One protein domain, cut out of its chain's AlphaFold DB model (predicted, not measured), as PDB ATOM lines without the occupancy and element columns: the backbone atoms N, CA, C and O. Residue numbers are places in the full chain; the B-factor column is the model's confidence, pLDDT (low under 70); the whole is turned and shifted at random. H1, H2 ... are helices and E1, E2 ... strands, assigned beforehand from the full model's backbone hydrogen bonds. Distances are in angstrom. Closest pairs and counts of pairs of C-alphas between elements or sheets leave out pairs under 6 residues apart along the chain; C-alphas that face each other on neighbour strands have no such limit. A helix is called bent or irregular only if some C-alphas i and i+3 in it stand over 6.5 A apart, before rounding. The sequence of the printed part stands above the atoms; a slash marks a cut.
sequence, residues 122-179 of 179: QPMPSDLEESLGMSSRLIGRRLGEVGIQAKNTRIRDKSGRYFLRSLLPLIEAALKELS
ATOM      1  N   GLN A 122       6.062 -32.287 -38.811       88.62
ATOM      2  CA  GLN A 122       6.630 -33.144 -39.854       88.62
ATOM      3  C   GLN A 122       5.480 -33.927 -40.485       88.62
ATOM      4  O   GLN A 122       4.999 -34.869 -39.850       88.62
ATOM      5  N   PRO A 123       4.985 -33.523 -41.669       89.12
ATOM      6  CA  PRO A 123       3.817 -34.144 -42.276       89.12
ATOM      7  C   PRO A 123       4.180 -35.413 -43.049       89.12
ATOM      8  O   PRO A 123       5.289 -35.572 -43.573       89.12
ATOM      9  N   MET A 124       3.210 -36.311 -43.161       90.38
ATOM     10  CA  MET A 124       3.194 -37.393 -44.139       90.38
ATOM     11  C   MET A 124       2.565 -36.914 -45.459       90.38
ATOM     12  O   MET A 124       1.803 -35.947 -45.465       90.38
ATOM     13  N   PRO A 125       2.798 -37.612 -46.587       86.81
ATOM     14  CA  PRO A 125       2.089 -37.349 -47.839       86.81
ATOM     15  C   PRO A 125       0.559 -37.332 -47.700       86.81
ATOM     16  O   PRO A 125      -0.086 -36.516 -48.347       86.81
ATOM     17  N   SER A 126      -0.001 -38.173 -46.823       84.00
ATOM     18  CA  SER A 126      -1.438 -38.199 -46.522       84.00
ATOM     19  C   SER A 126      -1.935 -36.923 -45.843       84.00
ATOM     20  O   SER A 126      -3.047 -36.487 -46.107       84.00
ATOM     21  N   ASP A 127      -1.105 -36.309 -44.997       84.38
ATOM     22  CA  ASP A 127      -1.458 -35.070 -44.295       84.38
ATOM     23  C   ASP A 127      -1.444 -33.890 -45.284       84.38
ATOM     24  O   ASP A 127      -2.282 -32.989 -45.230       84.38
ATOM     25  N   LEU A 128      -0.520 -33.928 -46.253       83.75
ATOM     26  CA  LEU A 128      -0.491 -32.967 -47.353       83.75
ATOM     27  C   LEU A 128      -1.688 -33.134 -48.295       83.75
ATOM     28  O   LEU A 128      -2.193 -32.136 -48.798       83.75
ATOM     29  N   GLU A 129      -2.163 -34.362 -48.514       86.81
ATOM     30  CA  GLU A 129      -3.340 -34.636 -49.345       86.81
ATOM     31  C   GLU A 129      -4.607 -33.976 -48.797       86.81
ATOM     32  O   GLU A 129      -5.326 -33.326 -49.556       86.81
ATOM     33  N   GLU A 130      -4.831 -34.059 -47.483       80.75
ATOM     34  CA  GLU A 130      -5.953 -33.390 -46.817       80.75
ATOM     35  C   GLU A 130      -5.839 -31.859 -46.910       80.75
ATOM     36  O   GLU A 130      -6.818 -31.180 -47.212       80.75
ATOM     37  N   SER A 131      -4.632 -31.311 -46.722       79.94
ATOM     38  CA  SER A 131      -4.417 -29.855 -46.732       79.94
ATOM     39  C   SER A 131      -4.445 -29.211 -48.126       79.94
ATOM     40  O   SER A 131      -4.902 -28.079 -48.272       79.94
ATOM     41  N   LEU A 132      -3.960 -29.911 -49.156       81.00
ATOM     42  CA  LEU A 132      -3.799 -29.374 -50.512       81.00
ATOM     43  C   LEU A 132      -4.883 -29.859 -51.482       81.00
ATOM     44  O   LEU A 132      -4.940 -29.375 -52.613       81.00
ATOM     45  N   GLY A 133      -5.718 -30.826 -51.085       82.00
ATOM     46  CA  GLY A 133      -6.720 -31.440 -51.960       82.00
ATOM     47  C   GLY A 133      -6.108 -32.204 -53.142       82.00
ATOM     48  O   GLY A 133      -6.743 -32.358 -54.183       82.00
ATOM     49  N   MET A 134      -4.855 -32.650 -53.012       85.44
ATOM     50  CA  MET A 134      -4.095 -33.336 -54.061       85.44
ATOM     51  C   MET A 134      -3.734 -34.747 -53.617       85.44
ATOM     52  O   MET A 134      -3.290 -34.944 -52.496       85.44
ATOM     53  N   SER A 135      -3.829 -35.735 -54.509       86.62
ATOM     54  CA  SER A 135      -3.474 -37.111 -54.135       86.62
ATOM     55  C   SER A 135      -2.017 -37.229 -53.660       86.62
ATOM     56  O   SER A 135      -1.102 -36.689 -54.293       86.62
ATOM     57  N   SER A 136      -1.774 -38.046 -52.632       84.12
ATOM     58  CA  SER A 136      -0.429 -38.348 -52.117       84.12
ATOM     59  C   SER A 136       0.548 -38.807 -53.210       84.12
ATOM     60  O   SER A 136       1.750 -38.542 -53.141       84.12
ATOM     61  N   ARG A 137       0.047 -39.500 -54.246       84.25
ATOM     62  CA  ARG A 137       0.852 -39.946 -55.398       84.25
ATOM     63  C   ARG A 137       1.318 -38.782 -56.266       84.25
ATOM     64  O   ARG A 137       2.473 -38.781 -56.683       84.25
ATOM     65  N   LEU A 138       0.440 -37.815 -56.537       85.31
ATOM     66  CA  LEU A 138       0.787 -36.617 -57.302       85.31
ATOM     67  C   LEU A 138       1.810 -35.778 -56.537       85.31
ATOM     68  O   LEU A 138       2.831 -35.406 -57.105       85.31
ATOM     69  N   ILE A 139       1.585 -35.581 -55.236       85.81
ATOM     70  CA  ILE A 139       2.510 -34.874 -54.342       85.81
ATOM     71  C   ILE A 139       3.891 -35.535 -54.366       85.81
ATOM     72  O   ILE A 139       4.898 -34.873 -54.604       85.81
ATOM     73  N   GLY A 140       3.942 -36.860 -54.191       85.06
ATOM     74  CA  GLY A 140       5.190 -37.616 -54.246       85.06
ATOM     75  C   GLY A 140       5.894 -37.530 -55.603       85.06
ATOM     76  O   GLY A 140       7.119 -37.460 -55.641       85.06
ATOM     77  N   ARG A 141       5.140 -37.499 -56.711       85.19
ATOM     78  CA  ARG A 141       5.697 -37.330 -58.060       85.19
ATOM     79  C   ARG A 141       6.311 -35.940 -58.246       85.19
ATOM     80  O   ARG A 141       7.468 -35.861 -58.641       85.19
ATOM     81  N   ARG A 142       5.575 -34.874 -57.914       86.00
ATOM     82  CA  ARG A 142       6.040 -33.482 -58.057       86.00
ATOM     83  C   ARG A 142       7.244 -33.182 -57.174       86.00
ATOM     84  O   ARG A 142       8.220 -32.610 -57.636       86.00
ATOM     85  N   LEU A 143       7.215 -33.630 -55.921       87.25
ATOM     86  CA  LEU A 143       8.361 -33.483 -55.022       87.25
ATOM     87  C   LEU A 143       9.554 -34.341 -55.467       87.25
ATOM     88  O   LEU A 143      10.697 -33.907 -55.354       87.25
ATOM     89  N   GLY A 144       9.300 -35.522 -56.036       84.69
ATOM     90  CA  GLY A 144      10.341 -36.367 -56.617       84.69
ATOM     91  C   GLY A 144      11.077 -35.710 -57.789       84.69
ATOM     92  O   GLY A 144      12.290 -35.877 -57.890       84.69
ATOM     93  N   GLU A 145      10.379 -34.933 -58.625       84.56
ATOM     94  CA  GLU A 145      10.962 -34.176 -59.750       84.56
ATOM     95  C   GLU A 145      11.974 -33.111 -59.278       84.56
ATOM     96  O   GLU A 145      12.941 -32.839 -59.983       84.56
ATOM     97  N   VAL A 146      11.811 -32.583 -58.059       83.50
ATOM     98  CA  VAL A 146      12.730 -31.616 -57.421       83.50
ATOM     99  C   VAL A 146      13.661 -32.256 -56.376       83.50
ATOM    100  O   VAL A 146      14.270 -31.568 -55.562       83.50
ATOM    101  N   GLY A 147      13.767 -33.589 -56.358       83.12
ATOM    102  CA  GLY A 147      14.676 -34.318 -55.464       83.12
ATOM    103  C   GLY A 147      14.237 -34.392 -53.996       83.12
ATOM    104  O   GLY A 147      15.013 -34.812 -53.136       83.12
ATOM    105  N   ILE A 148      12.992 -34.027 -53.680       88.31
ATOM    106  CA  ILE A 148      12.447 -34.052 -52.321       88.31
ATOM    107  C   ILE A 148      11.659 -35.344 -52.117       88.31
ATOM    108  O   ILE A 148      10.648 -35.607 -52.764       88.31
ATOM    109  N   GLN A 149      12.111 -36.165 -51.172       89.19
ATOM    110  CA  GLN A 149      11.475 -37.441 -50.867       89.19
ATOM    111  C   GLN A 149      11.215 -37.593 -49.371       89.19
ATOM    112  O   GLN A 149      12.077 -37.321 -48.533       89.19
ATOM    113  N   ALA A 150      10.021 -38.086 -49.042       88.81
ATOM    114  CA  ALA A 150       9.676 -38.466 -47.681       88.81
ATOM    115  C   ALA A 150      10.482 -39.700 -47.249       88.81
ATOM    116  O   ALA A 150      10.549 -40.704 -47.973       88.81
ATOM    117  N   LYS A 151      11.058 -39.637 -46.046       89.38
ATOM    118  CA  LYS A 151      11.883 -40.704 -45.471       89.38
ATOM    119  C   LYS A 151      11.044 -41.594 -44.563       89.38
ATOM    120  O   LYS A 151      10.183 -41.108 -43.830       89.38
ATOM    121  N   ASN A 152      11.314 -42.897 -44.599       90.06
ATOM    122  CA  ASN A 152      10.756 -43.825 -43.619       90.06
ATOM    123  C   ASN A 152      11.318 -43.461 -42.246       90.06
ATOM    124  O   ASN A 152      12.521 -43.555 -42.021       90.06
ATOM    125  N   THR A 153      10.452 -43.024 -41.344       89.06
ATOM    126  CA  THR A 153      10.831 -42.695 -39.972       89.06
ATOM    127  C   THR A 153       9.681 -43.011 -39.024       89.06
ATOM    128  O   THR A 153       8.586 -43.413 -39.436       89.06
ATOM    129  N   ARG A 154       9.936 -42.848 -37.731       88.50
ATOM    130  CA  ARG A 154       8.948 -43.026 -36.679       88.50
ATOM    131  C   ARG A 154       8.891 -41.778 -35.814       88.50
ATOM    132  O   ARG A 154       9.876 -41.428 -35.175       88.50
ATOM    133  N   ILE A 155       7.730 -41.133 -35.776       84.88
ATOM    134  CA  ILE A 155       7.490 -39.913 -34.999       84.88
ATOM    135  C   ILE A 155       6.303 -40.175 -34.075       84.88
ATOM    136  O   ILE A 155       5.246 -40.595 -34.538       84.88
ATOM    137  N   ARG A 156       6.472 -39.941 -32.765       82.81
ATOM    138  CA  ARG A 156       5.420 -40.149 -31.743       82.81
ATOM    139  C   ARG A 156       4.740 -41.522 -31.879       82.81
ATOM    140  O   ARG A 156       3.527 -41.623 -32.031       82.81
ATOM    141  N   ASP A 157       5.561 -42.569 -31.926       84.44
ATOM    142  CA  ASP A 157       5.173 -43.974 -32.104       84.44
ATOM    143  C   ASP A 157       4.495 -44.371 -33.426       84.44
ATOM    144  O   ASP A 157       4.379 -45.576 -33.686       84.44
ATOM    145  N   LYS A 158       4.169 -43.419 -34.309       86.00
ATOM    146  CA  LYS A 158       3.641 -43.675 -35.653       86.00
ATOM    147  C   LYS A 158       4.784 -43.846 -36.652       86.00
ATOM    148  O   LYS A 158       5.618 -42.959 -36.824       86.00
ATOM    149  N   SER A 159       4.858 -45.019 -37.276       87.44
ATOM    150  CA  SER A 159       5.776 -45.287 -38.388       87.44
ATOM    151  C   SER A 159       5.149 -44.832 -39.698       87.44
ATOM    152  O   SER A 159       4.003 -45.184 -39.973       87.44
ATOM    153  N   GLY A 160       5.903 -44.113 -40.521       90.56
ATOM    154  CA  GLY A 160       5.399 -43.589 -41.783       90.56
ATOM    155  C   GLY A 160       6.493 -42.970 -42.639       90.56
ATOM    156  O   GLY A 160       7.670 -42.945 -42.270       90.56
ATOM    157  N   ARG A 161       6.094 -42.469 -43.807       90.56
ATOM    158  CA  ARG A 161       6.960 -41.674 -44.679       90.56
ATOM    159  C   ARG A 161       6.736 -40.215 -44.340       90.56
ATOM    160  O   ARG A 161       5.691 -39.684 -44.685       90.56
ATOM    161  N   TYR A 162       7.700 -39.593 -43.679       91.62
ATOM    162  CA  TYR A 162       7.591 -38.201 -43.264       91.62
ATOM    163  C   TYR A 162       8.508 -37.312 -44.088       91.62
ATOM    164  O   TYR A 162       9.633 -37.691 -44.437       91.62
ATOM    165  N   PHE A 163       8.037 -36.104 -44.354       90.25
ATOM    166  CA  PHE A 163       8.908 -35.017 -44.752       90.25
ATOM    167  C   PHE A 163       9.575 -34.462 -43.496       90.25
ATOM    168  O   PHE A 163       8.914 -34.031 -42.553       90.25
ATOM    169  N   LEU A 164      10.902 -34.546 -43.462       90.38
ATOM    170  CA  LEU A 164      11.690 -34.130 -42.310       90.38
ATOM    171  C   LEU A 164      12.076 -32.661 -42.428       90.38
ATOM    172  O   LEU A 164      12.313 -32.158 -43.524       90.38
ATOM    173  N   ARG A 165      12.294 -32.012 -41.281       88.25
ATOM    174  CA  ARG A 165      12.811 -30.636 -41.216       88.25
ATOM    175  C   ARG A 165      14.156 -30.464 -41.932       88.25
ATOM    176  O   ARG A 165      14.435 -29.398 -42.463       88.25
ATOM    177  N   SER A 166      14.961 -31.526 -42.017       86.31
ATOM    178  CA  SER A 166      16.218 -31.534 -42.778       86.31
ATOM    179  C   SER A 166      16.035 -31.268 -44.277       86.31
ATOM    180  O   SER A 166      17.018 -31.024 -44.965       86.31
ATOM    181  N   LEU A 167      14.808 -31.367 -44.802       87.31
ATOM    182  CA  LEU A 167      14.487 -31.082 -46.200       87.31
ATOM    183  C   LEU A 167      14.246 -29.587 -46.458       87.31
ATOM    184  O   LEU A 167      14.195 -29.202 -47.620       87.31
ATOM    185  N   LEU A 168      14.136 -28.742 -45.420       88.19
ATOM    186  CA  LEU A 168      13.915 -27.297 -45.574       88.19
ATOM    187  C   LEU A 168      14.912 -26.624 -46.535       88.19
ATOM    188  O   LEU A 168      14.446 -25.945 -47.446       88.19
ATOM    189  N   PRO A 169      16.241 -26.852 -46.443       87.12
ATOM    190  CA  PRO A 169      17.184 -26.229 -47.375       87.12
ATOM    191  C   PRO A 169      16.940 -26.630 -48.837       87.12
ATOM    192  O   PRO A 169      17.098 -25.811 -49.738       87.12
ATOM    193  N   LEU A 170      16.516 -27.877 -49.077       87.19
ATOM    194  CA  LEU A 170      16.182 -28.369 -50.418       87.19
ATOM    195  C   LEU A 170      14.881 -27.748 -50.934       87.19
ATOM    196  O   LEU A 170      14.795 -27.395 -52.104       87.19
ATOM    197  N   ILE A 171      13.887 -27.574 -50.060       87.31
ATOM    198  CA  ILE A 171      12.619 -26.912 -50.392       87.31
ATOM    199  C   ILE A 171      12.862 -25.447 -50.763       87.31
ATOM    200  O   ILE A 171      12.316 -24.964 -51.750       87.31
ATOM    201  N   GLU A 172      13.705 -24.743 -50.010       88.31
ATOM    202  CA  GLU A 172      14.053 -23.353 -50.309       88.31
ATOM    203  C   GLU A 172      14.840 -23.207 -51.610       88.31
ATOM    204  O   GLU A 172      14.590 -22.268 -52.366       88.31
ATOM    205  N   ALA A 173      15.761 -24.132 -51.895       85.69
ATOM    206  CA  ALA A 173      16.467 -24.174 -53.171       85.69
ATOM    207  C   ALA A 173      15.492 -24.416 -54.338       85.69
ATOM    208  O   ALA A 173      15.470 -23.633 -55.284       85.69
ATOM    209  N   ALA A 174      14.610 -25.412 -54.218       85.19
ATOM    210  CA  ALA A 174      13.603 -25.716 -55.233       85.19
ATOM    211  C   ALA A 174      12.628 -24.547 -55.467       85.19
ATOM    212  O   ALA A 174      12.271 -24.250 -56.604       85.19
ATOM    213  N   LEU A 175      12.225 -23.829 -54.411       86.94
ATOM    214  CA  LEU A 175      11.382 -22.635 -54.533       86.94
ATOM    215  C   LEU A 175      12.087 -21.476 -55.250       86.94
ATOM    216  O   LEU A 175      11.415 -20.714 -55.941       86.94
ATOM    217  N   LYS A 176      13.411 -21.337 -55.101       85.19
ATOM    218  CA  LYS A 176      14.201 -20.330 -55.829       85.19
ATOM    219  C   LYS A 176      14.349 -20.670 -57.309       85.19
ATOM    220  O   LYS A 176      14.320 -19.762 -58.125       85.19
ATOM    221  N   GLU A 177      14.484 -21.947 -57.655       80.69
ATOM    222  CA  GLU A 177      14.561 -22.400 -59.054       80.69
ATOM    223  C   GLU A 177      13.214 -22.311 -59.792       80.69
ATOM    224  O   GLU A 177      13.177 -22.217 -61.017       80.69
ATOM    225  N   LEU A 178      12.108 -22.340 -59.044       72.38
ATOM    226  CA  LEU A 178      10.740 -22.199 -59.553       72.38
ATOM    227  C   LEU A 178      10.217 -20.747 -59.525       72.38
ATOM    228  O   LEU A 178       9.066 -20.518 -59.912       72.38
ATOM    229  N   SER A 179      11.023 -19.798 -59.031       59.94
ATOM    230  CA  SER A 179      10.757 -18.351 -59.031       59.94
ATOM    231  C   SER A 179      11.106 -17.707 -60.366       59.94
ATOM    232  O   SER A 179      10.497 -16.644 -60.619       59.94
TER     233      SER A 179
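This is residues 122 to 179 of the 179 residues of an uncharacterized protein of Methanothrix sp (UniProt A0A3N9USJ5). What does the model look like at first sight? A two-stranded hairpin, E1 and E2, makes one end of the long axis, and helix H3 runs off toward the other end, while H1 and H2 form a nearly perpendicular pair at one side, away from H3. What is it made of? The 58 printed residues hold, along the chain, H1, H2, E1, E2 and H3, a mixed class of helices and strands, and the one sheet has the order E1 - E2, antiparallel. How large is it? It is compact, with a radius of gyration of the C-alphas of 11.6 A, yet only just elongated in outline, with spans of 37 by 24 by 16 A.

How do the first two helices stand to each other? H1, residues 125 to 132, and H2, residues 136 to 145, touch, and their lines are about perpendicular at 82 degrees. Their closest C-alphas are those of Pro 125 and Ser 136, 5.1 A apart. How are the strands joined? E1, residues 151 to 155, and E2, residues 158 to 162, are an antiparallel hairpin, their directions at 145 degrees. N 153 and O 160 are 2.9 A apart and N 160 and O 153 are 3.0 A apart, within hydrogen-bond range. Where does the last helix stand? H3, residues 165 to 177, touches no helix, and it is apart from H1, H2 and E1. How do the helix backbones run? In H1 and H2 every O i to N i+4 pair is within hydrogen-bond range, and in H3 7 of 9 are; H3 is irregular, with C-alphas 166 and 169 7.1 A apart.

Where does the first element begin? H1 begins at C-alpha 125, (2.089, -37.349, -47.839), and its 8 residues are followed by the 10 of H2, which measures 14.3 A from first to last C-alpha. Where are the strands? E1 begins at C-alpha 151, (11.883, -40.704, -45.471), and is 11.4 A long, while E2 is 10.2 A long. Where does the last helix end? H3, the longest helix with 13 residues, measures 19.7 A and ends at C-alpha 177, (14.561, -22.400, -59.054).

How far does the whole reach? The two C-alphas farthest apart are those of Asp 157, between E1 and E2, and Ser 179, the chain's last residue, at 37.6 A. Is anything missing or long? The printed part has no cut, and the four links between its named elements are tight. Where is confidence low? The mean pLDDT of the printed part is 85.6, and residue 179 is the one printed residue under 70.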